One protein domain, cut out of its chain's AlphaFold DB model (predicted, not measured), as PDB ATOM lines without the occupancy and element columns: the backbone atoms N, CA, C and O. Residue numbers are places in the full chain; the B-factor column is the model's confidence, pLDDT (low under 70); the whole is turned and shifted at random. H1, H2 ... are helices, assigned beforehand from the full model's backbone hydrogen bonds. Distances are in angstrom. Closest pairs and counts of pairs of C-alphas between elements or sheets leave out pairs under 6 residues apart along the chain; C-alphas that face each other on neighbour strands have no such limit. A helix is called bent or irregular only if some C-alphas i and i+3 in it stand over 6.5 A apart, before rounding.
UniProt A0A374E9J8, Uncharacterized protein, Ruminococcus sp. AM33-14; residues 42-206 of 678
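This is residues 42 to 206 of the 678 residues of an uncharacterized protein of Ruminococcus sp. AM33-14 (UniProt A0A374E9J8). What shape does the backbone make? Two long helices, H4 and H6, run the same way side by side through the middle, and H5 runs back along both, its centre making a triangle with theirs; H1 and H2 pack on H4, H7 and H8 pack on H6, and short H3 packs near the beginning of H4. What is it made of, and how large is it? The printed part has 165 residues with eight named helices, H1 to H8 in chain order, and no named strand: all helix. It is compact, with a radius of gyration of the C-alphas of 15.5 A and spans of 45 by 40 by 24 A.

Where do the first helices lie? H1 is residues 42 to 54, from C-alpha 42 at (35.898, 10.038, 77.680); H2 is 62 to 74 and H3 is 78 to 83. H2 is irregular: C-alphas 70 and 73 are 9.3 A apart. And the later ones? H4 is residues 87 to 108, 31.7 A long; H5 is 113 to 123; H6, the longest, is 130 to 154, 36.5 A. H7 is 163 to 174, and H8 is 187 to 200, 20.1 A long, ending with C-alpha 200 at (39.566, 30.652, 94.794).

What does the hub, H4, touch? H4, H5 and H6 form an up and down bundle, each running against the one before. H4, with residues 98 to 106 alone, touches H5 at a shallow tilt of 25 degrees, closest at the C-alphas of Ile 98 and Ala 120, 6.0 A; it touches H6 at a shallow tilt of 27 degrees, closest at those of Ser 106 and Ala 147, 6.6 A. With residues 97 to 107 alone it touches H1, closest at the C-alphas of Ala 50 and Val 104, 5.7 A; it also touches H2 and H3. What touches H6? With residues 135 to 146 alone it touches H8 at a shallow tilt of 14 degrees, closest at the C-alphas of Ile 143 and Ile 194, 6.8 A; with 138 to 145 alone it touches H7. H4 and H8 are apart. Are the helix backbones complete? Each O i to N i+4 pair is within hydrogen-bond range in H1, H5, H7 and H8; in H2 7 of 9 are, in H3 1 of 2, in H4 17 of 18, in H6 19 of 21.

How far does it reach? The two C-alphas farthest apart, those of Tyr 85 and Asp 159, are 47.5 A apart. Are there cuts or long links? The printed part has no cut, and the link from H7 to H8, residues 175 to 186, is long. Where is confidence low? Residues 83, 85, 130 to 131 and 181 are under 70; the mean pLDDT of the printed part is 88.4.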
ATOM      1  N   GLU A  42      36.986   9.097  77.406       89.81
ATOM      2  CA  GLU A  42      35.898  10.038  77.680       89.81
ATOM      3  C   GLU A  42      35.991  10.587  79.119       89.81
ATOM      4  O   GLU A  42      35.696  11.748  79.377       89.81
ATOM      5  N   TYR A  43      36.506   9.786  80.057       86.06
ATOM      6  CA  TYR A  43      36.763  10.213  81.434       86.06
ATOM      7  C   TYR A  43      37.807  11.336  81.534       86.06
ATOM      8  O   TYR A  43      37.610  12.319  82.244       86.06
ATOM      9  N   ASN A  44      38.933  11.201  80.832       88.62
ATOM     10  CA  ASN A  44      39.981  12.219  80.841       88.62
ATOM     11  C   ASN A  44      39.620  13.437  79.987       88.62
ATOM     12  O   ASN A  44      40.009  14.548  80.339       88.62
ATOM     13  N   GLN A  45      38.833  13.241  78.924       92.31
ATOM     14  CA  GLN A  45      38.223  14.329  78.157       92.31
ATOM     15  C   GLN A  45      37.287  15.169  79.040       92.31
ATOM     16  O   GLN A  45      37.380  16.392  79.048       92.31
ATOM     17  N   LEU A  46      36.449  14.533  79.864       93.38
ATOM     18  CA  LEU A  46      35.603  15.240  80.826       93.38
ATOM     19  C   LEU A  46      36.432  16.046  81.841       93.38
ATOM     20  O   LEU A  46      36.149  17.220  82.079       93.38
ATOM     21  N   ALA A  47      37.483  15.438  82.400       90.12
ATOM     22  CA  ALA A  47      38.341  16.088  83.391       90.12
ATOM     23  C   ALA A  47      39.037  17.346  82.844       90.12
ATOM     24  O   ALA A  47      39.100  18.362  83.539       90.12
ATOM     25  N   ILE A  48      39.539  17.304  81.602       91.69
ATOM     26  CA  ILE A  48      40.152  18.484  80.979       91.69
ATOM     27  C   ILE A  48      39.109  19.537  80.589       91.69
ATOM     28  O   ILE A  48      39.395  20.717  80.746       91.69
ATOM     29  N   CYS A  49      37.899  19.151  80.169       93.69
ATOM     30  CA  CYS A  49      36.814  20.104  79.903       93.69
ATOM     31  C   CYS A  49      36.422  20.891  81.161       93.69
ATOM     32  O   CYS A  49      36.323  22.116  81.112       93.69
ATOM     33  N   ALA A  50      36.263  20.209  82.300       90.25
ATOM     34  CA  ALA A  50      35.992  20.866  83.580       90.25
ATOM     35  C   ALA A  50      37.133  21.819  83.984       90.25
ATOM     36  O   ALA A  50      36.888  22.948  84.409       90.25
ATOM     37  N   TRP A  51      38.389  21.396  83.796       90.25
ATOM     38  CA  TRP A  51      39.557  22.246  84.036       90.25
ATOM     39  C   TRP A  51      39.596  23.476  83.114       90.25
ATOM     40  O   TRP A  51      39.883  24.582  83.572       90.25
ATOM     41  N   ALA A  52      39.295  23.296  81.827       90.00
ATOM     42  CA  ALA A  52      39.341  24.340  80.812       90.00
ATOM     43  C   ALA A  52      38.285  25.424  81.045       90.00
ATOM     44  O   ALA A  52      38.595  26.605  80.909       90.00
ATOM     45  N   ILE A  53      37.070  25.041  81.448       87.50
ATOM     46  CA  ILE A  53      36.015  25.983  81.852       87.50
ATOM     47  C   ILE A  53      36.497  26.861  83.005       87.50
ATOM     48  O   ILE A  53      36.456  28.085  82.906       87.50
ATOM     49  N   LYS A  54      37.037  26.238  84.056       81.44
ATOM     50  CA  LYS A  54      37.488  26.937  85.260       81.44
ATOM     51  C   LYS A  54      38.632  27.929  85.018       81.44
ATOM     52  O   LYS A  54      38.790  28.875  85.778       81.44
ATOM     53  N   ASN A  55      39.447  27.700  83.989       83.81
ATOM     54  CA  ASN A  55      40.617  28.524  83.673       83.81
ATOM     55  C   ASN A  55      40.418  29.417  82.435       83.81
ATOM     56  O   ASN A  55      41.400  29.963  81.931       83.81
ATOM     57  N   GLU A  56      39.193  29.536  81.911       84.69
ATOM     58  CA  GLU A  56      38.895  30.295  80.684       84.69
ATOM     59  C   GLU A  56      39.744  29.841  79.471       84.69
ATOM     60  O   GLU A  56      40.264  30.646  78.696       84.69
ATOM     61  N   LYS A  57      39.919  28.519  79.322       90.56
ATOM     62  CA  LYS A  57      40.698  27.860  78.252       90.56
ATOM     63  C   LYS A  57      39.900  26.827  77.458       90.56
ATOM     64  O   LYS A  57      40.436  25.797  77.041       90.56
ATOM     65  N   ILE A  58      38.605  27.079  77.265       88.38
ATOM     66  CA  ILE A  58      37.692  26.194  76.512       88.38
ATOM     67  C   ILE A  58      38.211  25.928  75.087       88.38
ATOM     68  O   ILE A  58      37.993  24.844  74.548       88.38
ATOM     69  N   ASP A  59      38.968  26.866  74.510       89.06
ATOM     70  CA  ASP A  59      39.624  26.747  73.202       89.06
ATOM     71  C   ASP A  59      40.518  25.500  73.073       89.06
ATOM     72  O   ASP A  59      40.670  24.948  71.982       89.06
ATOM     73  N   LEU A  60      41.066  24.993  74.182       88.88
ATOM     74  CA  LEU A  60      41.932  23.813  74.178       88.88
ATOM     75  C   LEU A  60      41.177  22.491  73.946       88.88
ATOM     76  O   LEU A  60      41.796  21.509  73.528       88.88
ATOM     77  N   CYS A  61      39.866  22.450  74.196       90.75
ATOM     78  CA  CYS A  61      39.043  21.232  74.155       90.75
ATOM     79  C   CYS A  61      37.621  21.477  73.613       90.75
ATOM     80  O   CYS A  61      36.666  20.822  74.033       90.75
ATOM     81  N   GLU A  62      37.465  22.438  72.701       90.50
ATOM     82  CA  GLU A  62      36.157  22.880  72.196       90.50
ATOM     83  C   GLU A  62      35.330  21.744  71.560       90.50
ATOM     84  O   GLU A  62      34.112  21.676  71.729       90.50
ATOM     85  N   ASP A  63      35.993  20.820  70.862       90.62
ATOM     86  CA  ASP A  63      35.399  19.609  70.289       90.62
ATOM     87  C   ASP A  63      34.772  18.708  71.364       90.62
ATOM     88  O   ASP A  63      33.617  18.308  71.236       90.62
ATOM     89  N   TRP A  64      35.493  18.437  72.452       93.56
ATOM     90  CA  TRP A  64      35.007  17.610  73.557       93.56
ATOM     91  C   TRP A  64      33.906  18.293  74.358       93.56
ATOM     92  O   TRP A  64      32.946  17.642  74.761       93.56
ATOM     93  N   VAL A  65      33.994  19.609  74.546       93.19
ATOM     94  CA  VAL A  65      32.928  20.393  75.182       93.19
ATOM     95  C   VAL A  65      31.645  20.345  74.346       93.19
ATOM     96  O   VAL A  65      30.556  20.147  74.892       93.19
ATOM     97  N   ARG A  66      31.759  20.454  73.018       93.38
ATOM     98  CA  ARG A  66      30.628  20.311  72.090       93.38
ATOM     99  C   ARG A  66      30.034  18.904  72.133       93.38
ATOM    100  O   ARG A  66      28.815  18.753  72.134       93.38
ATOM    101  N   ASP A  67      30.879  17.884  72.223       93.31
ATOM    102  CA  ASP A  67      30.446  16.499  72.389       93.31
ATOM    103  C   ASP A  67      29.693  16.276  73.707       93.31
ATOM    104  O   ASP A  67      28.660  15.607  73.696       93.31
ATOM    105  N   ILE A  68      30.157  16.855  74.822       94.81
ATOM    106  CA  ILE A  68      29.451  16.809  76.113       94.81
ATOM    107  C   ILE A  68      28.103  17.522  76.008       94.81
ATOM    108  O   ILE A  68      27.101  16.972  76.452       94.81
ATOM    109  N   ARG A  69      28.041  18.700  75.372       94.00
ATOM    110  CA  ARG A  69      26.774  19.414  75.137       94.00
ATOM    111  C   ARG A  69      25.772  18.556  74.358       94.00
ATOM    112  O   ARG A  69      24.605  18.513  74.718       94.00
ATOM    113  N   ASN A  70      26.228  17.869  73.312       93.38
ATOM    114  CA  ASN A  70      25.359  17.082  72.432       93.38
ATOM    115  C   ASN A  70      24.931  15.742  73.045       93.38
ATOM    116  O   ASN A  70      23.803  15.301  72.841       93.38
ATOM    117  N   LYS A  71      25.846  15.058  73.743       93.69
ATOM    118  CA  LYS A  71      25.605  13.732  74.340       93.69
ATOM    119  C   LYS A  71      25.059  13.819  75.768       93.69
ATOM    120  O   LYS A  71      24.590  12.815  76.299       93.69
ATOM    121  N   GLU A  72      25.129  14.992  76.391       93.94
ATOM    122  CA  GLU A  72      24.742  15.255  77.776       93.94
ATOM    123  C   GLU A  72      25.301  14.192  78.747       93.94
ATOM    124  O   GLU A  72      26.461  13.785  78.660       93.94
ATOM    125  N   PHE A  73      24.469  13.685  79.661       92.94
ATOM    126  CA  PHE A  73      24.823  12.639  80.623       92.94
ATOM    127  C   PHE A  73      25.169  11.280  79.991       92.94
ATOM    128  O   PHE A  73      25.650  10.400  80.702       92.94
ATOM    129  N   ALA A  74      24.965  11.095  78.681       91.19
ATOM    130  CA  ALA A  74      25.394   9.902  77.949       91.19
ATOM    131  C   ALA A  74      26.820  10.025  77.372       91.19
ATOM    132  O   ALA A  74      27.289   9.099  76.709       91.19
ATOM    133  N   PHE A  75      27.523  11.142  77.612       92.44
ATOM    134  CA  PHE A  75      28.889  11.353  77.123       92.44
ATOM    135  C   PHE A  75      29.870  10.270  77.598       92.44
ATOM    136  O   PHE A  75      30.672   9.780  76.802       92.44
ATOM    137  N   VAL A  76      29.793   9.867  78.872       86.81
ATOM    138  CA  VAL A  76      30.622   8.789  79.427       86.81
ATOM    139  C   VAL A  76      29.835   7.471  79.415       86.81
ATOM    140  O   VAL A  76      28.831   7.367  80.118       86.81
ATOM    141  N   PRO A  77      30.282   6.439  78.669       85.00
ATOM    142  CA  PRO A  77      29.556   5.172  78.588       85.00
ATOM    143  C   PRO A  77      29.532   4.380  79.904       85.00
ATOM    144  O   PRO A  77      30.515   4.368  80.649       85.00
ATOM    145  N   ASP A  78      28.490   3.563  80.091       81.12
ATOM    146  CA  ASP A  78      28.262   2.746  81.295       81.12
ATOM    147  C   ASP A  78      29.427   1.834  81.707       81.12
ATOM    148  O   ASP A  78      29.591   1.498  82.885       81.12
ATOM    149  N   LYS A  79      30.269   1.441  80.743       82.44
ATOM    150  CA  LYS A  79      31.477   0.635  80.983       82.44
ATOM    151  C   LYS A  79      32.396   1.266  82.035       82.44
ATOM    152  O   LYS A  79      33.105   0.540  82.723       82.44
ATOM    153  N   TRP A  80      32.393   2.594  82.162       79.19
ATOM    154  CA  TRP A  80      33.230   3.322  83.116       79.19
ATOM    155  C   TRP A  80      32.707   3.230  84.549       79.19
ATOM    156  O   TRP A  80      33.511   3.107  85.470       79.19
ATOM    157  N   PHE A  81      31.386   3.165  84.735       75.75
ATOM    158  CA  PHE A  81      30.765   2.972  86.049       75.75
ATOM    159  C   PHE A  81      31.019   1.560  86.595       75.75
ATOM    160  O   PHE A  81      31.157   1.368  87.798       75.75
ATOM    161  N   LYS A  82      31.131   0.563  85.705       72.31
ATOM    162  CA  LYS A  82      31.274  -0.861  86.058       72.31
ATOM    163  C   LYS A  82      32.715  -1.325  86.299       72.31
ATOM    164  O   LYS A  82      32.919  -2.498  86.592       72.31
ATOM    165  N   ARG A  83      33.715  -0.440  86.202       69.81
ATOM    166  CA  ARG A  83      35.137  -0.803  86.393       69.81
ATOM    167  C   ARG A  83      35.504  -1.185  87.826       69.81
ATOM    168  O   ARG A  83      36.561  -1.765  88.041       69.81
ATOM    169  N   LYS A  84      34.686  -0.808  88.810       76.62
ATOM    170  CA  LYS A  84      34.951  -1.089  90.223       76.62
ATOM    171  C   LYS A  84      34.362  -2.440  90.629       76.62
ATOM    172  O   LYS A  84      33.267  -2.793  90.199       76.62
ATOM    173  N   TYR A  85      35.083  -3.160  91.488       69.06
ATOM    174  CA  TYR A  85      34.706  -4.502  91.940       69.06
ATOM    175  C   TYR A  85      33.438  -4.506  92.805       69.06
ATOM    176  O   TYR A  85      32.553  -5.329  92.595       69.06
ATOM    177  N   THR A  86      33.314  -3.558  93.739       75.06
ATOM    178  CA  THR A  86      32.179  -3.494  94.671       75.06
ATOM    179  C   THR A  86      31.089  -2.549  94.175       75.06
ATOM    180  O   THR A  86      31.368  -1.525  93.551       75.06
ATOM    181  N   GLU A  87      29.832  -2.866  94.485       78.69
ATOM    182  CA  GLU A  87      28.676  -2.066  94.060       78.69
ATOM    183  C   GLU A  87      28.696  -0.638  94.630       78.69
ATOM    184  O   GLU A  87      28.387   0.319  93.924       78.69
ATOM    185  N   ILE A  88      29.165  -0.481  95.872       75.25
ATOM    186  CA  ILE A  88      29.369   0.822  96.524       75.25
ATOM    187  C   ILE A  88      30.342   1.684  95.708       75.25
ATOM    188  O   ILE A  88      30.046   2.831  95.375       75.25
ATOM    189  N   ASN A  89      31.479   1.111  95.300       79.12
ATOM    190  CA  ASN A  89      32.479   1.840  94.523       79.12
ATOM    191  C   ASN A  89      31.970   2.202  93.120       79.12
ATOM    192  O   ASN A  89      32.332   3.257  92.600       79.12
ATOM    193  N   LYS A  90      31.120   1.367  92.506       84.00
ATOM    194  CA  LYS A  90      30.478   1.692  91.220       84.00
ATOM    195  C   LYS A  90      29.520   2.876  91.355       84.00
ATOM    196  O   LYS A  90      29.552   3.773  90.514       84.00
ATOM    197  N   LYS A  91      28.698   2.903  92.412       85.56
ATOM    198  CA  LYS A  91      27.774   4.015  92.699       85.56
ATOM    199  C   LYS A  91      28.524   5.324  92.959       85.56
ATOM    200  O   LYS A  91      28.180   6.340  92.356       85.56
ATOM    201  N   SER A  92      29.590   5.275  93.757       86.06
ATOM    202  CA  SER A  92      30.443   6.438  94.041       86.06
ATOM    203  C   SER A  92      31.117   6.990  92.776       86.06
ATOM    204  O   SER A  92      31.036   8.187  92.492       86.06
ATOM    205  N   GLU A  93      31.701   6.122  91.938       87.69
ATOM    206  CA  GLU A  93      32.319   6.549  90.673       87.69
ATOM    207  C   GLU A  93      31.283   7.124  89.694       87.69
ATOM    208  O   GLU A  93      31.539   8.137  89.040       87.69
ATOM    209  N   ARG A  94      30.092   6.514  89.615       90.44
ATOM    210  CA  ARG A  94      28.987   7.015  88.788       90.44
ATOM    211  C   ARG A  94      28.576   8.420  89.207       90.44
ATOM    212  O   ARG A  94      28.485   9.291  88.348       90.44
ATOM    213  N   PHE A  95      28.375   8.658  90.502       92.31
ATOM    214  CA  PHE A  95      28.025   9.984  91.007       92.31
ATOM    215  C   PHE A  95      29.050  11.037  90.599       92.31
ATOM    216  O   PHE A  95      28.684  12.088  90.087       92.31
ATOM    217  N   LYS A  96      30.338  10.721  90.758       91.00
ATOM    218  CA  LYS A  96      31.432  11.625  90.408       91.00
ATOM    219  C   LYS A  96      31.441  12.025  88.944       91.00
ATOM    220  O   LYS A  96      31.542  13.209  88.646       91.00
ATOM    221  N   ILE A  97      31.293  11.060  88.044       91.44
ATOM    222  CA  ILE A  97      31.239  11.344  86.608       91.44
ATOM    223  C   ILE A  97      30.018  12.205  86.274       91.44
ATOM    224  O   ILE A  97      30.136  13.173  85.532       91.44
ATOM    225  N   ILE A  98      28.851  11.878  86.834       94.56
ATOM    226  CA  ILE A  98      27.613  12.625  86.584       94.56
ATOM    227  C   ILE A  98      27.703  14.060  87.120       94.56
ATOM    228  O   ILE A  98      27.289  14.989  86.430       94.56
ATOM    229  N   ALA A  99      28.293  14.254  88.299       94.19
ATOM    230  CA  ALA A  99      28.547  15.566  88.881       94.19
ATOM    231  C   ALA A  99      29.500  16.411  88.012       94.19
ATOM    232  O   ALA A  99      29.215  17.579  87.757       94.19
ATOM    233  N   ASP A 100      30.584  15.815  87.500       92.94
ATOM    234  CA  ASP A 100      31.527  16.495  86.602       92.94
ATOM    235  C   ASP A 100      30.868  16.844  85.244       92.94
ATOM    236  O   ASP A 100      31.081  17.940  84.724       92.94
ATOM    237  N   ILE A 101      30.020  15.965  84.679       95.44
ATOM    238  CA  ILE A 101      29.239  16.269  83.458       95.44
ATOM    239  C   ILE A 101      28.275  17.426  83.714       95.44
ATOM    240  O   ILE A 101      28.216  18.351  82.906       95.44
ATOM    241  N   MET A 102      27.535  17.389  84.825       96.00
ATOM    242  CA  MET A 102      26.598  18.452  85.187       96.00
ATOM    243  C   MET A 102      27.320  19.796  85.288       96.00
ATOM    244  O   MET A 102      26.851  20.762  84.696       96.00
ATOM    245  N   TYR A 103      28.483  19.834  85.952       94.62
ATOM    246  CA  TYR A 103      29.302  21.040  86.050       94.62
ATOM    247  C   TYR A 103      29.666  21.598  84.671       94.62
ATOM    248  O   TYR A 103      29.476  22.783  84.435       94.62
ATOM    249  N   VAL A 104      30.129  20.764  83.730       94.25
ATOM    250  CA  VAL A 104      30.425  21.217  82.357       94.25
ATOM    251  C   VAL A 104      29.162  21.723  81.655       94.25
ATOM    252  O   VAL A 104      29.177  22.798  81.053       94.25
ATOM    253  N   LEU A 105      28.055  20.980  81.750       94.69
ATOM    254  CA  LEU A 105      26.780  21.342  81.129       94.69
ATOM    255  C   LEU A 105      26.218  22.659  81.655       94.69
ATOM    256  O   LEU A 105      25.621  23.387  80.868       94.69
ATOM    257  N   SER A 106      26.462  23.014  82.919       93.31
ATOM    258  CA  SER A 106      26.067  24.313  83.466       93.31
ATOM    259  C   SER A 106      26.568  25.491  82.625       93.31
ATOM    260  O   SER A 106      25.915  26.527  82.599       93.31
ATOM    261  N   TYR A 107      27.697  25.343  81.924       89.81
ATOM    262  CA  TYR A 107      28.306  26.403  81.115       89.81
ATOM    263  C   TYR A 107      27.932  26.373  79.637       89.81
ATOM    264  O   TYR A 107      28.036  27.400  78.968       89.81
ATOM    265  N   VAL A 108      27.568  25.204  79.110       89.12
ATOM    266  CA  VAL A 108      27.430  24.997  77.657       89.12
ATOM    267  C   VAL A 108      26.047  24.545  77.213       89.12
ATOM    268  O   VAL A 108      25.763  24.562  76.017       89.12
ATOM    269  N   SER A 109      25.197  24.130  78.150       88.69
ATOM    270  CA  SER A 109      23.808  23.772  77.889       88.69
ATOM    271  C   SER A 109      22.902  25.004  77.892       88.69
ATOM    272  O   SER A 109      23.203  26.017  78.516       88.69
ATOM    273  N   GLU A 110      21.768  24.893  77.203       86.88
ATOM    274  CA  GLU A 110      20.672  25.871  77.260       86.88
ATOM    275  C   GLU A 110      19.671  25.561  78.387       86.88
ATOM    276  O   GLU A 110      18.821  26.392  78.693       86.88
ATOM    277  N   LYS A 111      19.780  24.377  79.007       89.06
ATOM    278  CA  LYS A 111      18.951  23.959  80.143       89.06
ATOM    279  C   LYS A 111      19.239  24.812  81.372       89.06
ATOM    280  O   LYS A 111      20.392  25.172  81.627       89.06
ATOM    281  N   ASP A 112      18.207  25.079  82.163       89.81
ATOM    282  CA  ASP A 112      18.395  25.758  83.440       89.81
ATOM    283  C   ASP A 112      19.059  24.843  84.491       89.81
ATOM    284  O   ASP A 112      19.184  23.623  84.335       89.81
ATOM    285  N   PHE A 113      19.521  25.446  85.589       89.31
ATOM    286  CA  PHE A 113      20.200  24.713  86.658       89.31
ATOM    287  C   PHE A 113      19.301  23.674  87.348       89.31
ATOM    288  O   PHE A 113      19.812  22.657  87.820       89.31
ATOM    289  N   SER A 114      17.985  23.897  87.417       90.50
ATOM    290  CA  SER A 114      17.061  22.957  88.057       90.50
ATOM    291  C   SER A 114      16.911  21.694  87.212       90.50
ATOM    292  O   SER A 114      17.069  20.589  87.731       90.50
ATOM    293  N   GLU A 115      16.716  21.852  85.902       92.88
ATOM    294  CA  GLU A 115      16.628  20.745  84.946       92.88
ATOM    295  C   GLU A 115      17.919  19.918  84.908       92.88
ATOM    296  O   GLU A 115      17.879  18.680  84.888       92.88
ATOM    297  N   LEU A 116      19.080  20.585  84.929       94.25
ATOM    298  CA  LEU A 116      20.379  19.912  84.980       94.25
ATOM    299  C   LEU A 116      20.556  19.109  86.273       94.25
ATOM    300  O   LEU A 116      21.022  17.970  86.214       94.25
ATOM    301  N   ARG A 117      20.149  19.664  87.423       94.31
ATOM    302  CA  ARG A 117      20.213  18.978  88.723       94.31
ATOM    303  C   ARG A 117      19.315  17.749  88.761       94.31
ATOM    304  O   ARG A 117      19.771  16.681  89.158       94.31
ATOM    305  N   GLU A 118      18.057  17.884  88.345       92.69
ATOM    306  CA  GLU A 118      17.104  16.769  88.335       92.69
ATOM    307  C   GLU A 118      17.575  15.641  87.414       92.69
ATOM    308  O   GLU A 118      17.556  14.467  87.796       92.69
ATOM    309  N   SER A 119      18.086  16.007  86.236       93.81
ATOM    310  CA  SER A 119      18.684  15.059  85.298       93.81
ATOM    311  C   SER A 119      19.906  14.366  85.904       93.81
ATOM    312  O   SER A 119      20.028  13.145  85.808       93.81
ATOM    313  N   ALA A 120      20.795  15.104  86.574       94.38
ATOM    314  CA  ALA A 120      21.965  14.535  87.234       94.38
ATOM    315  C   ALA A 120      21.573  13.567  88.363       94.38
ATOM    316  O   ALA A 120      22.105  12.459  88.429       94.38
ATOM    317  N   LEU A 121      20.603  13.932  89.205       92.81
ATOM    318  CA  LEU A 121      20.119  13.088  90.303       92.81
ATOM    319  C   LEU A 121      19.482  11.782  89.801       92.81
ATOM    320  O   LEU A 121      19.640  10.715  90.402       92.81
ATOM    321  N   GLU A 122      18.766  11.846  88.680       91.69
ATOM    322  CA  GLU A 122      18.234  10.657  88.021       91.69
ATOM    323  C   GLU A 122      19.359   9.790  87.449       91.69
ATOM    324  O   GLU A 122      19.430   8.585  87.709       91.69
ATOM    325  N   LYS A 123      20.279  10.394  86.692       91.50
ATOM    326  CA  LYS A 123      21.354   9.664  86.011       91.50
ATOM    327  C   LYS A 123      22.421   9.138  86.960       91.50
ATOM    328  O   LYS A 123      23.104   8.185  86.586       91.50
ATOM    329  N   SER A 124      22.539   9.659  88.179       89.00
ATOM    330  CA  SER A 124      23.389   9.081  89.223       89.00
ATOM    331  C   SER A 124      22.794   7.819  89.861       89.00
ATOM    332  O   SER A 124      23.537   7.038  90.448       89.00
ATOM    333  N   GLY A 125      21.484   7.580  89.711       85.56
ATOM    334  CA  GLY A 125      20.793   6.418  90.278       85.56
ATOM    335  C   GLY A 125      20.423   6.555  91.759       85.56
ATOM    336  O   GLY A 125      20.198   5.540  92.414       85.56
ATOM    337  N   PHE A 126      20.362   7.782  92.294       85.81
ATOM    338  CA  PHE A 126      20.002   8.039  93.701       85.81
ATOM    339  C   PHE A 126      18.581   8.579  93.901       85.81
ATOM    340  O   PHE A 126      18.153   8.723  95.039       85.81
ATOM    341  N   LYS A 127      17.821   8.826  92.825       79.88
ATOM    342  CA  LYS A 127      16.451   9.376  92.878       79.88
ATOM    343  C   LYS A 127      15.492   8.583  93.781       79.88
ATOM    344  O   LYS A 127      14.642   9.200  94.427       79.88
ATOM    345  N   ASP A 128      15.670   7.263  93.858       74.00
ATOM    346  CA  ASP A 128      14.766   6.338  94.557       74.00
ATOM    347  C   ASP A 128      15.283   5.873  95.935       74.00
ATOM    348  O   ASP A 128      14.556   5.215  96.677       74.00
ATOM    349  N   ASN A 129      16.517   6.224  96.325       70.81
ATOM    350  CA  ASN A 129      17.075   5.871  97.637       70.81
ATOM    351  C   ASN A 129      16.905   7.032  98.626       70.81
ATOM    352  O   ASN A 129      17.601   8.033  98.511       70.81
ATOM    353  N   ARG A 130      16.015   6.904  99.619       66.56
ATOM    354  CA  ARG A 130      15.592   8.023 100.485       66.56
ATOM    355  C   ARG A 130      16.747   8.767 101.179       66.56
ATOM    356  O   ARG A 130      16.728   9.996 101.178       66.56
ATOM    357  N   ASN A 131      17.742   8.054 101.714       67.69
ATOM    358  CA  ASN A 131      18.865   8.675 102.436       67.69
ATOM    359  C   ASN A 131      19.924   9.233 101.472       67.69
ATOM    360  O   ASN A 131      20.297  10.401 101.570       67.69
ATOM    361  N   ASP A 132      20.350   8.438 100.486       82.06
ATOM    362  CA  ASP A 132      21.370   8.876  99.523       82.06
ATOM    363  C   ASP A 132      20.861   9.982  98.586       82.06
ATOM    364  O   ASP A 132      21.653  10.792  98.110       82.06
ATOM    365  N   LYS A 133      19.547  10.050  98.329       87.81
ATOM    366  CA  LYS A 133      18.922  11.091  97.502       87.81
ATOM    367  C   LYS A 133      19.186  12.479  98.063       87.81
ATOM    368  O   LYS A 133      19.568  13.363  97.308       87.81
ATOM    369  N   CYS A 134      18.961  12.664  99.365       86.81
ATOM    370  CA  CYS A 134      19.133  13.959 100.022       86.81
ATOM    371  C   CYS A 134      20.592  14.422  99.914       86.81
ATOM    372  O   CYS A 134      20.869  15.542  99.496       86.81
ATOM    373  N   VAL A 135      21.531  13.514 100.192       89.44
ATOM    374  CA  VAL A 135      22.969  13.786 100.090       89.44
ATOM    375  C   VAL A 135      23.393  14.112  98.659       89.44
ATOM    376  O   VAL A 135      24.092  15.102  98.432       89.44
ATOM    377  N   ALA A 136      22.953  13.307  97.689       91.44
ATOM    378  CA  ALA A 136      23.208  13.537  96.273       91.44
ATOM    379  C   ALA A 136      22.681  14.907  95.826       91.44
ATOM    380  O   ALA A 136      23.417  15.670  95.202       91.44
ATOM    381  N   ASP A 137      21.437  15.234  96.177       91.19
ATOM    382  CA  ASP A 137      20.794  16.492  95.798       91.19
ATOM    383  C   ASP A 137      21.496  17.706  96.421       91.19
ATOM    384  O   ASP A 137      21.786  18.667  95.712       91.19
ATOM    385  N   ASN A 138      21.884  17.629  97.699       91.38
ATOM    386  CA  ASN A 138      22.645  18.684  98.379       91.38
ATOM    387  C   ASN A 138      23.983  18.975  97.680       91.38
ATOM    388  O   ASN A 138      24.339  20.135  97.467       91.38
ATOM    389  N   ILE A 139      24.730  17.934  97.291       93.69
ATOM    390  CA  ILE A 139      26.014  18.102  96.590       93.69
ATOM    391  C   ILE A 139      25.799  18.668  95.184       93.69
ATOM    392  O   ILE A 139      26.514  19.587  94.784       93.69
ATOM    393  N   LEU A 140      24.820  18.156  94.434       94.69
ATOM    394  CA  LEU A 140      24.530  18.645  93.084       94.69
ATOM    395  C   LEU A 140      24.038  20.103  93.110       94.69
ATOM    396  O   LEU A 140      24.487  20.921  92.307       94.69
ATOM    397  N   ALA A 141      23.188  20.461  94.074       93.38
ATOM    398  CA  ALA A 141      22.780  21.843  94.303       93.38
ATOM    399  C   ALA A 141      23.994  22.737  94.599       93.38
ATOM    400  O   ALA A 141      24.136  23.796  93.989       93.38
ATOM    401  N   ALA A 142      24.911  22.290  95.461       94.25
ATOM    402  CA  ALA A 142      26.118  23.044  95.781       94.25
ATOM    403  C   ALA A 142      27.037  23.257  94.561       94.25
ATOM    404  O   ALA A 142      27.553  24.358  94.366       94.25
ATOM    405  N   ILE A 143      27.196  22.244  93.701       93.81
ATOM    406  CA  ILE A 143      27.951  22.354  92.440       93.81
ATOM    407  C   ILE A 143      27.303  23.380  91.503       93.81
ATOM    408  O   ILE A 143      28.001  24.248  90.975       93.81
ATOM    409  N   ASN A 144      25.981  23.324  91.334       92.88
ATOM    410  CA  ASN A 144      25.248  24.279  90.503       92.88
ATOM    411  C   ASN A 144      25.373  25.714  91.018       92.88
ATOM    412  O   ASN A 144      25.591  26.628  90.225       92.88
ATOM    413  N   HIS A 145      25.278  25.922  92.333       92.38
ATOM    414  CA  HIS A 145      25.458  27.248  92.919       92.38
ATOM    415  C   HIS A 145      26.871  27.794  92.683       92.38
ATOM    416  O   HIS A 145      27.007  28.964  92.332       92.38
ATOM    417  N   VAL A 146      27.919  26.970  92.801       92.19
ATOM    418  CA  VAL A 146      29.286  27.405  92.460       92.19
ATOM    419  C   VAL A 146      29.406  27.755  90.977       92.19
ATOM    420  O   VAL A 146      29.927  28.820  90.657       92.19
ATOM    421  N   ALA A 147      28.862  26.932  90.078       91.56
ATOM    422  CA  ALA A 147      28.858  27.231  88.645       91.56
ATOM    423  C   ALA A 147      28.089  28.529  88.321       91.56
ATOM    424  O   ALA A 147      28.503  29.301  87.458       91.56
ATOM    425  N   HIS A 148      26.993  28.812  89.031       91.38
ATOM    426  CA  HIS A 148      26.267  30.074  88.908       91.38
ATOM    427  C   HIS A 148      27.115  31.276  89.353       91.38
ATOM    428  O   HIS A 148      27.170  32.278  88.639       91.38
ATOM    429  N   ILE A 149      27.813  31.165  90.492       91.38
ATOM    430  CA  ILE A 149      28.719  32.208  90.995       91.38
ATOM    431  C   ILE A 149      29.820  32.500  89.973       91.38
ATOM    432  O   ILE A 149      30.004  33.649  89.574       91.38
ATOM    433  N   GLU A 150      30.507  31.457  89.507       89.69
ATOM    434  CA  GLU A 150      31.559  31.547  88.492       89.69
ATOM    435  C   GLU A 150      31.037  32.213  87.203       89.69
ATOM    436  O   GLU A 150      31.665  33.133  86.681       89.69
ATOM    437  N   GLN A 151      29.843  31.851  86.719       87.88
ATOM    438  CA  GLN A 151      29.243  32.500  85.547       87.88
ATOM    439  C   GLN A 151      28.892  33.972  85.759       87.88
ATOM    440  O   GLN A 151      29.056  34.770  84.834       87.88
ATOM    441  N   CYS A 152      28.376  34.344  86.930       89.25
ATOM    442  CA  CYS A 152      28.100  35.744  87.236       89.25
ATOM    443  C   CYS A 152      29.391  36.560  87.253       89.25
ATOM    444  O   CYS A 152      29.406  37.658  86.702       89.25
ATOM    445  N   ILE A 153      30.473  36.007  87.802       87.19
ATOM    446  CA  ILE A 153      31.799  36.628  87.782       87.19
ATOM    447  C   ILE A 153      32.288  36.810  86.337       87.19
ATOM    448  O   ILE A 153      32.566  37.934  85.926       87.19
ATOM    449  N   LEU A 154      32.297  35.740  85.532       83.00
ATOM    450  CA  LEU A 154      32.758  35.770  84.135       83.00
ATOM    451  C   LEU A 154      31.959  36.743  83.255       83.00
ATOM    452  O   LEU A 154      32.504  37.374  82.354       83.00
ATOM    453  N   LYS A 155      30.651  36.873  83.507       84.94
ATOM    454  CA  LYS A 155      29.754  37.766  82.756       84.94
ATOM    455  C   LYS A 155      29.696  39.189  83.333       84.94
ATOM    456  O   LYS A 155      28.898  39.984  82.842       84.94
ATOM    457  N   GLY A 156      30.464  39.501  84.380       84.06
ATOM    458  CA  GLY A 156      30.447  40.810  85.047       84.06
ATOM    459  C   GLY A 156      29.120  41.154  85.742       84.06
ATOM    460  O   GLY A 156      28.790  42.324  85.881       84.06
ATOM    461  N   ASN A 157      28.341  40.150  86.156       89.62
ATOM    462  CA  ASN A 157      27.009  40.273  86.763       89.62
ATOM    463  C   ASN A 157      26.997  39.864  88.250       89.62
ATOM    464  O   ASN A 157      26.050  39.222  88.710       89.62
ATOM    465  N   VAL A 158      28.044  40.198  89.008       86.75
ATOM    466  CA  VAL A 158      28.172  39.819  90.432       86.75
ATOM    467  C   VAL A 158      27.042  40.360  91.316       86.75
ATOM    468  O   VAL A 158      26.695  39.725  92.307       86.75
ATOM    469  N   ASP A 159      26.385  41.452  90.918       84.06
ATOM    470  CA  ASP A 159      25.234  42.029  91.635       84.06
ATOM    471  C   ASP A 159      23.983  41.133  91.617       84.06
ATOM    472  O   ASP A 159      23.050  41.349  92.388       84.06
ATOM    473  N   ARG A 160      23.937  40.119  90.742       86.94
ATOM    474  CA  ARG A 160      22.842  39.133  90.704       86.94
ATOM    475  C   ARG A 160      22.979  38.044  91.765       86.94
ATOM    476  O   ARG A 160      22.063  37.239  91.915       86.94
ATOM    477  N   LEU A 161      24.112  37.985  92.463       91.62
ATOM    478  CA  LEU A 161      24.342  36.994  93.504       91.62
ATOM    479  C   LEU A 161      23.508  37.317  94.745       91.62
ATOM    480  O   LEU A 161      23.491  38.447  95.230       91.62
ATOM    481  N   ASN A 162      22.856  36.296  95.296       93.56
ATOM    482  CA  ASN A 162      22.087  36.402  96.528       93.56
ATOM    483  C   ASN A 162      22.929  35.935  97.728       93.56
ATOM    484  O   ASN A 162      23.463  34.825  97.742       93.56
ATOM    485  N   LEU A 163      23.047  36.796  98.742       93.12
ATOM    486  CA  LEU A 163      23.846  36.523  99.937       93.12
ATOM    487  C   LEU A 163      23.246  35.412 100.816       93.12
ATOM    488  O   LEU A 163      23.997  34.654 101.427       93.12
ATOM    489  N   GLU A 164      21.919  35.299 100.889       94.56
ATOM    490  CA  GLU A 164      21.251  34.245 101.662       94.56
ATOM    491  C   GLU A 164      21.430  32.876 101.005       94.56
ATOM    492  O   GLU A 164      21.783  31.916 101.688       94.56
ATOM    493  N   ASP A 165      21.324  32.794  99.676       92.38
ATOM    494  CA  ASP A 165      21.608  31.551  98.946       92.38
ATOM    495  C   ASP A 165      23.066  31.112  99.152       92.38
ATOM    496  O   ASP A 165      23.359  29.929  99.336       92.38
ATOM    497  N   PHE A 166      23.997  32.071  99.204       95.19
ATOM    498  CA  PHE A 166      25.398  31.793  99.514       95.19
ATOM    499  C   PHE A 166      25.607  31.308 100.956       95.19
ATOM    500  O   PHE A 166      26.382  30.381 101.186       95.19
ATOM    501  N   LYS A 167      24.886  31.860 101.941       95.00
ATOM    502  CA  LYS A 167      24.904  31.341 103.321       95.00
ATOM    503  C   LYS A 167      24.397  29.904 103.391       95.00
ATOM    504  O   LYS A 167      25.000  29.088 104.088       95.00
ATOM    505  N   VAL A 168      23.316  29.592 102.674       93.00
ATOM    506  CA  VAL A 168      22.768  28.230 102.594       93.00
ATOM    507  C   VAL A 168      23.792  27.284 101.971       93.00
ATOM    508  O   VAL A 168      24.055  26.230 102.546       93.00
ATOM    509  N   LEU A 169      24.440  27.686 100.874       94.38
ATOM    510  CA  LEU A 169      25.529  26.927 100.253       94.38
ATOM    511  C   LEU A 169      26.651  26.611 101.252       94.38
ATOM    512  O   LEU A 169      27.081  25.463 101.354       94.38
ATOM    513  N   LEU A 170      27.114  27.612 102.008       95.50
ATOM    514  CA  LEU A 170      28.163  27.413 103.009       95.50
ATOM    515  C   LEU A 170      27.718  26.470 104.130       95.50
ATOM    516  O   LEU A 170      28.504  25.617 104.527       95.50
ATOM    517  N   ASN A 171      26.475  26.569 104.608       92.81
ATOM    518  CA  ASN A 171      25.951  25.638 105.611       92.81
ATOM    519  C   ASN A 171      25.909  24.205 105.068       92.81
ATOM    520  O   ASN A 171      26.377  23.293 105.740       92.81
ATOM    521  N   VAL A 172      25.420  24.014 103.837       91.38
ATOM    522  CA  VAL A 172      25.408  22.699 103.185       91.38
ATOM    523  C   VAL A 172      26.821  22.128 103.130       91.38
ATOM    524  O   VAL A 172      27.010  20.978 103.480       91.38
ATOM    525  N   ILE A 173      27.835  22.919 102.773       92.94
ATOM    526  CA  ILE A 173      29.220  22.437 102.663       92.94
ATOM    527  C   ILE A 173      29.874  22.188 104.030       92.94
ATOM    528  O   ILE A 173      30.669  21.257 104.163       92.94
ATOM    529  N   LEU A 174      29.620  23.028 105.033       92.75
ATOM    530  CA  LEU A 174      30.367  23.023 106.296       92.75
ATOM    531  C   LEU A 174      29.722  22.165 107.389       92.75
ATOM    532  O   LEU A 174      30.438  21.730 108.289       92.75
ATOM    533  N   GLU A 175      28.422  21.886 107.319       89.19
ATOM    534  CA  GLU A 175      27.712  21.128 108.350       89.19
ATOM    535  C   GLU A 175      27.608  19.639 107.988       89.19
ATOM    536  O   GLU A 175      27.159  19.257 106.908       89.19
ATOM    537  N   GLU A 176      28.028  18.773 108.909       81.94
ATOM    538  CA  GLU A 176      28.097  17.321 108.691       81.94
ATOM    539  C   GLU A 176      26.711  16.658 108.654       81.94
ATOM    540  O   GLU A 176      26.501  15.642 107.991       81.94
ATOM    541  N   ASN A 177      25.730  17.274 109.314       82.62
ATOM    542  CA  ASN A 177      24.369  16.758 109.431       82.62
ATOM    543  C   ASN A 177      23.638  16.584 108.093       82.62
ATOM    544  O   ASN A 177      22.727  15.760 108.008       82.62
ATOM    545  N   TYR A 178      24.056  17.293 107.042       80.69
ATOM    546  CA  TYR A 178      23.534  17.117 105.687       80.69
ATOM    547  C   TYR A 178      23.996  15.820 105.008       80.69
ATOM    548  O   TYR A 178      23.507  15.518 103.918       80.69
ATOM    549  N   TYR A 179      24.922  15.071 105.620       82.44
ATOM    550  CA  TYR A 179      25.643  13.962 104.990       82.44
ATOM    551  C   TYR A 179      25.631  12.650 105.780       82.44
ATOM    552  O   TYR A 179      26.234  11.670 105.333       82.44
ATOM    553  N   TYR A 180      24.941  12.602 106.923       74.31
ATOM    554  CA  TYR A 180      24.875  11.392 107.740       74.31
ATOM    555  C   TYR A 180      24.312  10.191 106.964       74.31
ATOM    556  O   TYR A 180      23.381  10.311 106.167       74.31
ATOM    557  N   TYR A 181      24.868   9.010 107.251       67.31
ATOM    558  CA  TYR A 181      24.428   7.707 106.735       67.31
ATOM    559  C   TYR A 181      24.555   7.488 105.215       67.31
ATOM    560  O   TYR A 181      24.001   6.515 104.700       67.31
ATOM    561  N   CYS A 182      25.303   8.329 104.489       75.88
ATOM    562  CA  CYS A 182      25.605   8.100 103.075       75.88
ATOM    563  C   CYS A 182      26.998   7.486 102.890       75.88
ATOM    564  O   CYS A 182      28.015   8.138 103.100       75.88
ATOM    565  N   PHE A 183      27.039   6.230 102.443       73.94
ATOM    566  CA  PHE A 183      28.288   5.502 102.162       73.94
ATOM    567  C   PHE A 183      28.577   5.360 100.663       73.94
ATOM    568  O   PHE A 183      29.656   4.924 100.266       73.94
ATOM    569  N   ASN A 184      27.600   5.695  99.816       83.31
ATOM    570  CA  ASN A 184      27.681   5.510  98.369       83.31
ATOM    571  C   ASN A 184      28.249   6.734  97.633       83.31
ATOM    572  O   ASN A 184      28.440   6.666  96.420       83.31
ATOM    573  N   ILE A 185      28.506   7.838  98.342       86.50
ATOM    574  CA  ILE A 185      29.050   9.088  97.807       86.50
ATOM    575  C   ILE A 185      30.219   9.524  98.693       86.50
ATOM    576  O   ILE A 185      30.099   9.545  99.912       86.50
ATOM    577  N   ASP A 186      31.342   9.903  98.082       86.31
ATOM    578  CA  ASP A 186      32.499  10.469  98.790       86.31
ATOM    579  C   ASP A 186      32.242  11.944  99.158       86.31
ATOM    580  O   ASP A 186      32.706  12.877  98.495       86.31
ATOM    581  N   THR A 187      31.409  12.161 100.178       89.50
ATOM    582  CA  THR A 187      30.912  13.487 100.580       89.50
ATOM    583  C   THR A 187      32.050  14.436 100.956       89.50
ATOM    584  O   THR A 187      32.070  15.584 100.499       89.50
ATOM    585  N   THR A 188      33.041  13.956 101.708       87.56
ATOM    586  CA  THR A 188      34.224  14.718 102.126       87.56
ATOM    587  C   THR A 188      35.007  15.251 100.928       87.56
ATOM    588  O   THR A 188      35.341  16.442 100.888       87.56
ATOM    589  N   LEU A 189      35.250  14.420  99.906       88.06
ATOM    590  CA  LEU A 189      35.938  14.852  98.690       88.06
ATOM    591  C   LEU A 189      35.180  15.973  97.967       88.06
ATOM    592  O   LEU A 189      35.805  16.958  97.558       88.06
ATOM    593  N   PHE A 190      33.859  15.844  97.795       90.94
ATOM    594  CA  PHE A 190      33.054  16.867  97.118       90.94
ATOM    595  C   PHE A 190      33.030  18.175  97.895       90.94
ATOM    596  O   PHE A 190      33.354  19.217  97.326       90.94
ATOM    597  N   ARG A 191      32.733  18.128  99.196       92.69
ATOM    598  CA  ARG A 191      32.692  19.318 100.059       92.69
ATOM    599  C   ARG A 191      34.018  20.069 100.021       92.69
ATOM    600  O   ARG A 191      34.040  21.274  99.778       92.69
ATOM    601  N   LYS A 192      35.140  19.350 100.134       91.94
ATOM    602  CA  LYS A 192      36.488  19.925 100.038       91.94
ATOM    603  C   LYS A 192      36.766  20.560  98.672       91.94
ATOM    604  O   LYS A 192      37.393  21.616  98.610       91.94
ATOM    605  N   ARG A 193      36.328  19.943  97.566       89.25
ATOM    606  CA  ARG A 193      36.484  20.500  96.205       89.25
ATOM    607  C   ARG A 193      35.670  21.777  96.015       89.25
ATOM    608  O   ARG A 193      36.221  22.767  95.543       89.25
ATOM    609  N   ILE A 194      34.398  21.751  96.402       92.44
ATOM    610  CA  ILE A 194      33.476  22.886  96.285       92.44
ATOM    611  C   ILE A 194      33.993  24.053  97.131       92.44
ATOM    612  O   ILE A 194      34.120  25.166  96.624       92.44
ATOM    613  N   LEU A 195      34.409  23.790  98.375       94.50
ATOM    614  CA  LEU A 195      34.984  24.808  99.253       94.50
ATOM    615  C   LEU A 195      36.245  25.450  98.657       94.50
ATOM    616  O   LEU A 195      36.385  26.671  98.676       94.50
ATOM    617  N   LYS A 196      37.149  24.647  98.081       91.44
ATOM    618  CA  LYS A 196      38.339  25.168  97.393       91.44
ATOM    619  C   LYS A 196      37.979  26.052  96.200       91.44
ATOM    620  O   LYS A 196      38.654  27.056  95.998       91.44
ATOM    621  N   SER A 197      36.945  25.707  95.430       89.62
ATOM    622  CA  SER A 197      36.460  26.575  94.349       89.62
ATOM    623  C   SER A 197      35.929  27.902  94.895       89.62
ATOM    624  O   SER A 197      36.348  28.943  94.410       89.62
ATOM    625  N   ILE A 198      35.111  27.894  95.953       93.50
ATOM    626  CA  ILE A 198      34.604  29.132  96.575       93.50
ATOM    627  C   ILE A 198      35.756  30.021  97.066       93.50
ATOM    628  O   ILE A 198      35.774  31.216  96.786       93.50
ATOM    629  N   ILE A 199      36.749  29.439  97.746       94.06
ATOM    630  CA  ILE A 199      37.924  30.171  98.246       94.06
ATOM    631  C   ILE A 199      38.736  30.793  97.102       94.06
ATOM    632  O   ILE A 199      39.239  31.903  97.248       94.06
ATOM    633  N   GLN A 200      38.859  30.112  95.961       89.25
ATOM    634  CA  GLN A 200      39.566  30.652  94.794       89.25
ATOM    635  C   GLN A 200      38.855  31.858  94.172       89.25
ATOM    636  O   GLN A 200      39.519  32.714  93.598       89.25
ATOM    637  N   LEU A 201      37.533  31.948  94.317       89.75
ATOM    638  CA  LEU A 201      36.733  33.069  93.819       89.75
ATOM    639  C   LEU A 201      36.720  34.263  94.781       89.75
ATOM    640  O   LEU A 201      36.165  35.300  94.436       89.75
ATOM    641  N   ASN A 202      37.322  34.143  95.970       90.19
ATOM    642  CA  ASN A 202      37.197  35.119  97.052       90.19
ATOM    643  C   ASN A 202      37.511  36.563  96.635       90.19
ATOM    644  O   ASN A 202      36.768  37.470  96.989       90.19
ATOM    645  N   GLU A 203      38.577  36.780  95.862       87.88
ATOM    646  CA  GLU A 203      38.981  38.124  95.415       87.88
ATOM    647  C   GLU A 203      38.009  38.750  94.401       87.88
ATOM    648  O   GLU A 203      38.014  39.962  94.204       87.88
ATOM    649  N   MET A 204      37.166  37.933  93.764       90.38
ATOM    650  CA  MET A 204      36.196  38.345  92.745       90.38
ATOM    651  C   MET A 204      34.778  38.508  93.316       90.38
ATOM    652  O   MET A 204      33.865  38.923  92.599       90.38
ATOM    653  N   LEU A 205      34.572  38.162  94.590       91.62
ATOM    654  CA  LEU A 205      33.280  38.245  95.264       91.62
ATOM    655  C   LEU A 205      33.052  39.632  95.893       91.62
ATOM    656  O   LEU A 205      34.002  40.281  96.334       91.62
ATOM    657  N   PRO A 206      31.789  40.087  96.018       93.00
ATOM    658  CA  PRO A 206      31.478  41.305  96.763       93.00
ATOM    659  C   PRO A 206      31.887  41.200  98.243       93.00
ATOM    660  O   PRO A 206      31.797  40.127  98.841       93.00
TER     661      PRO A 206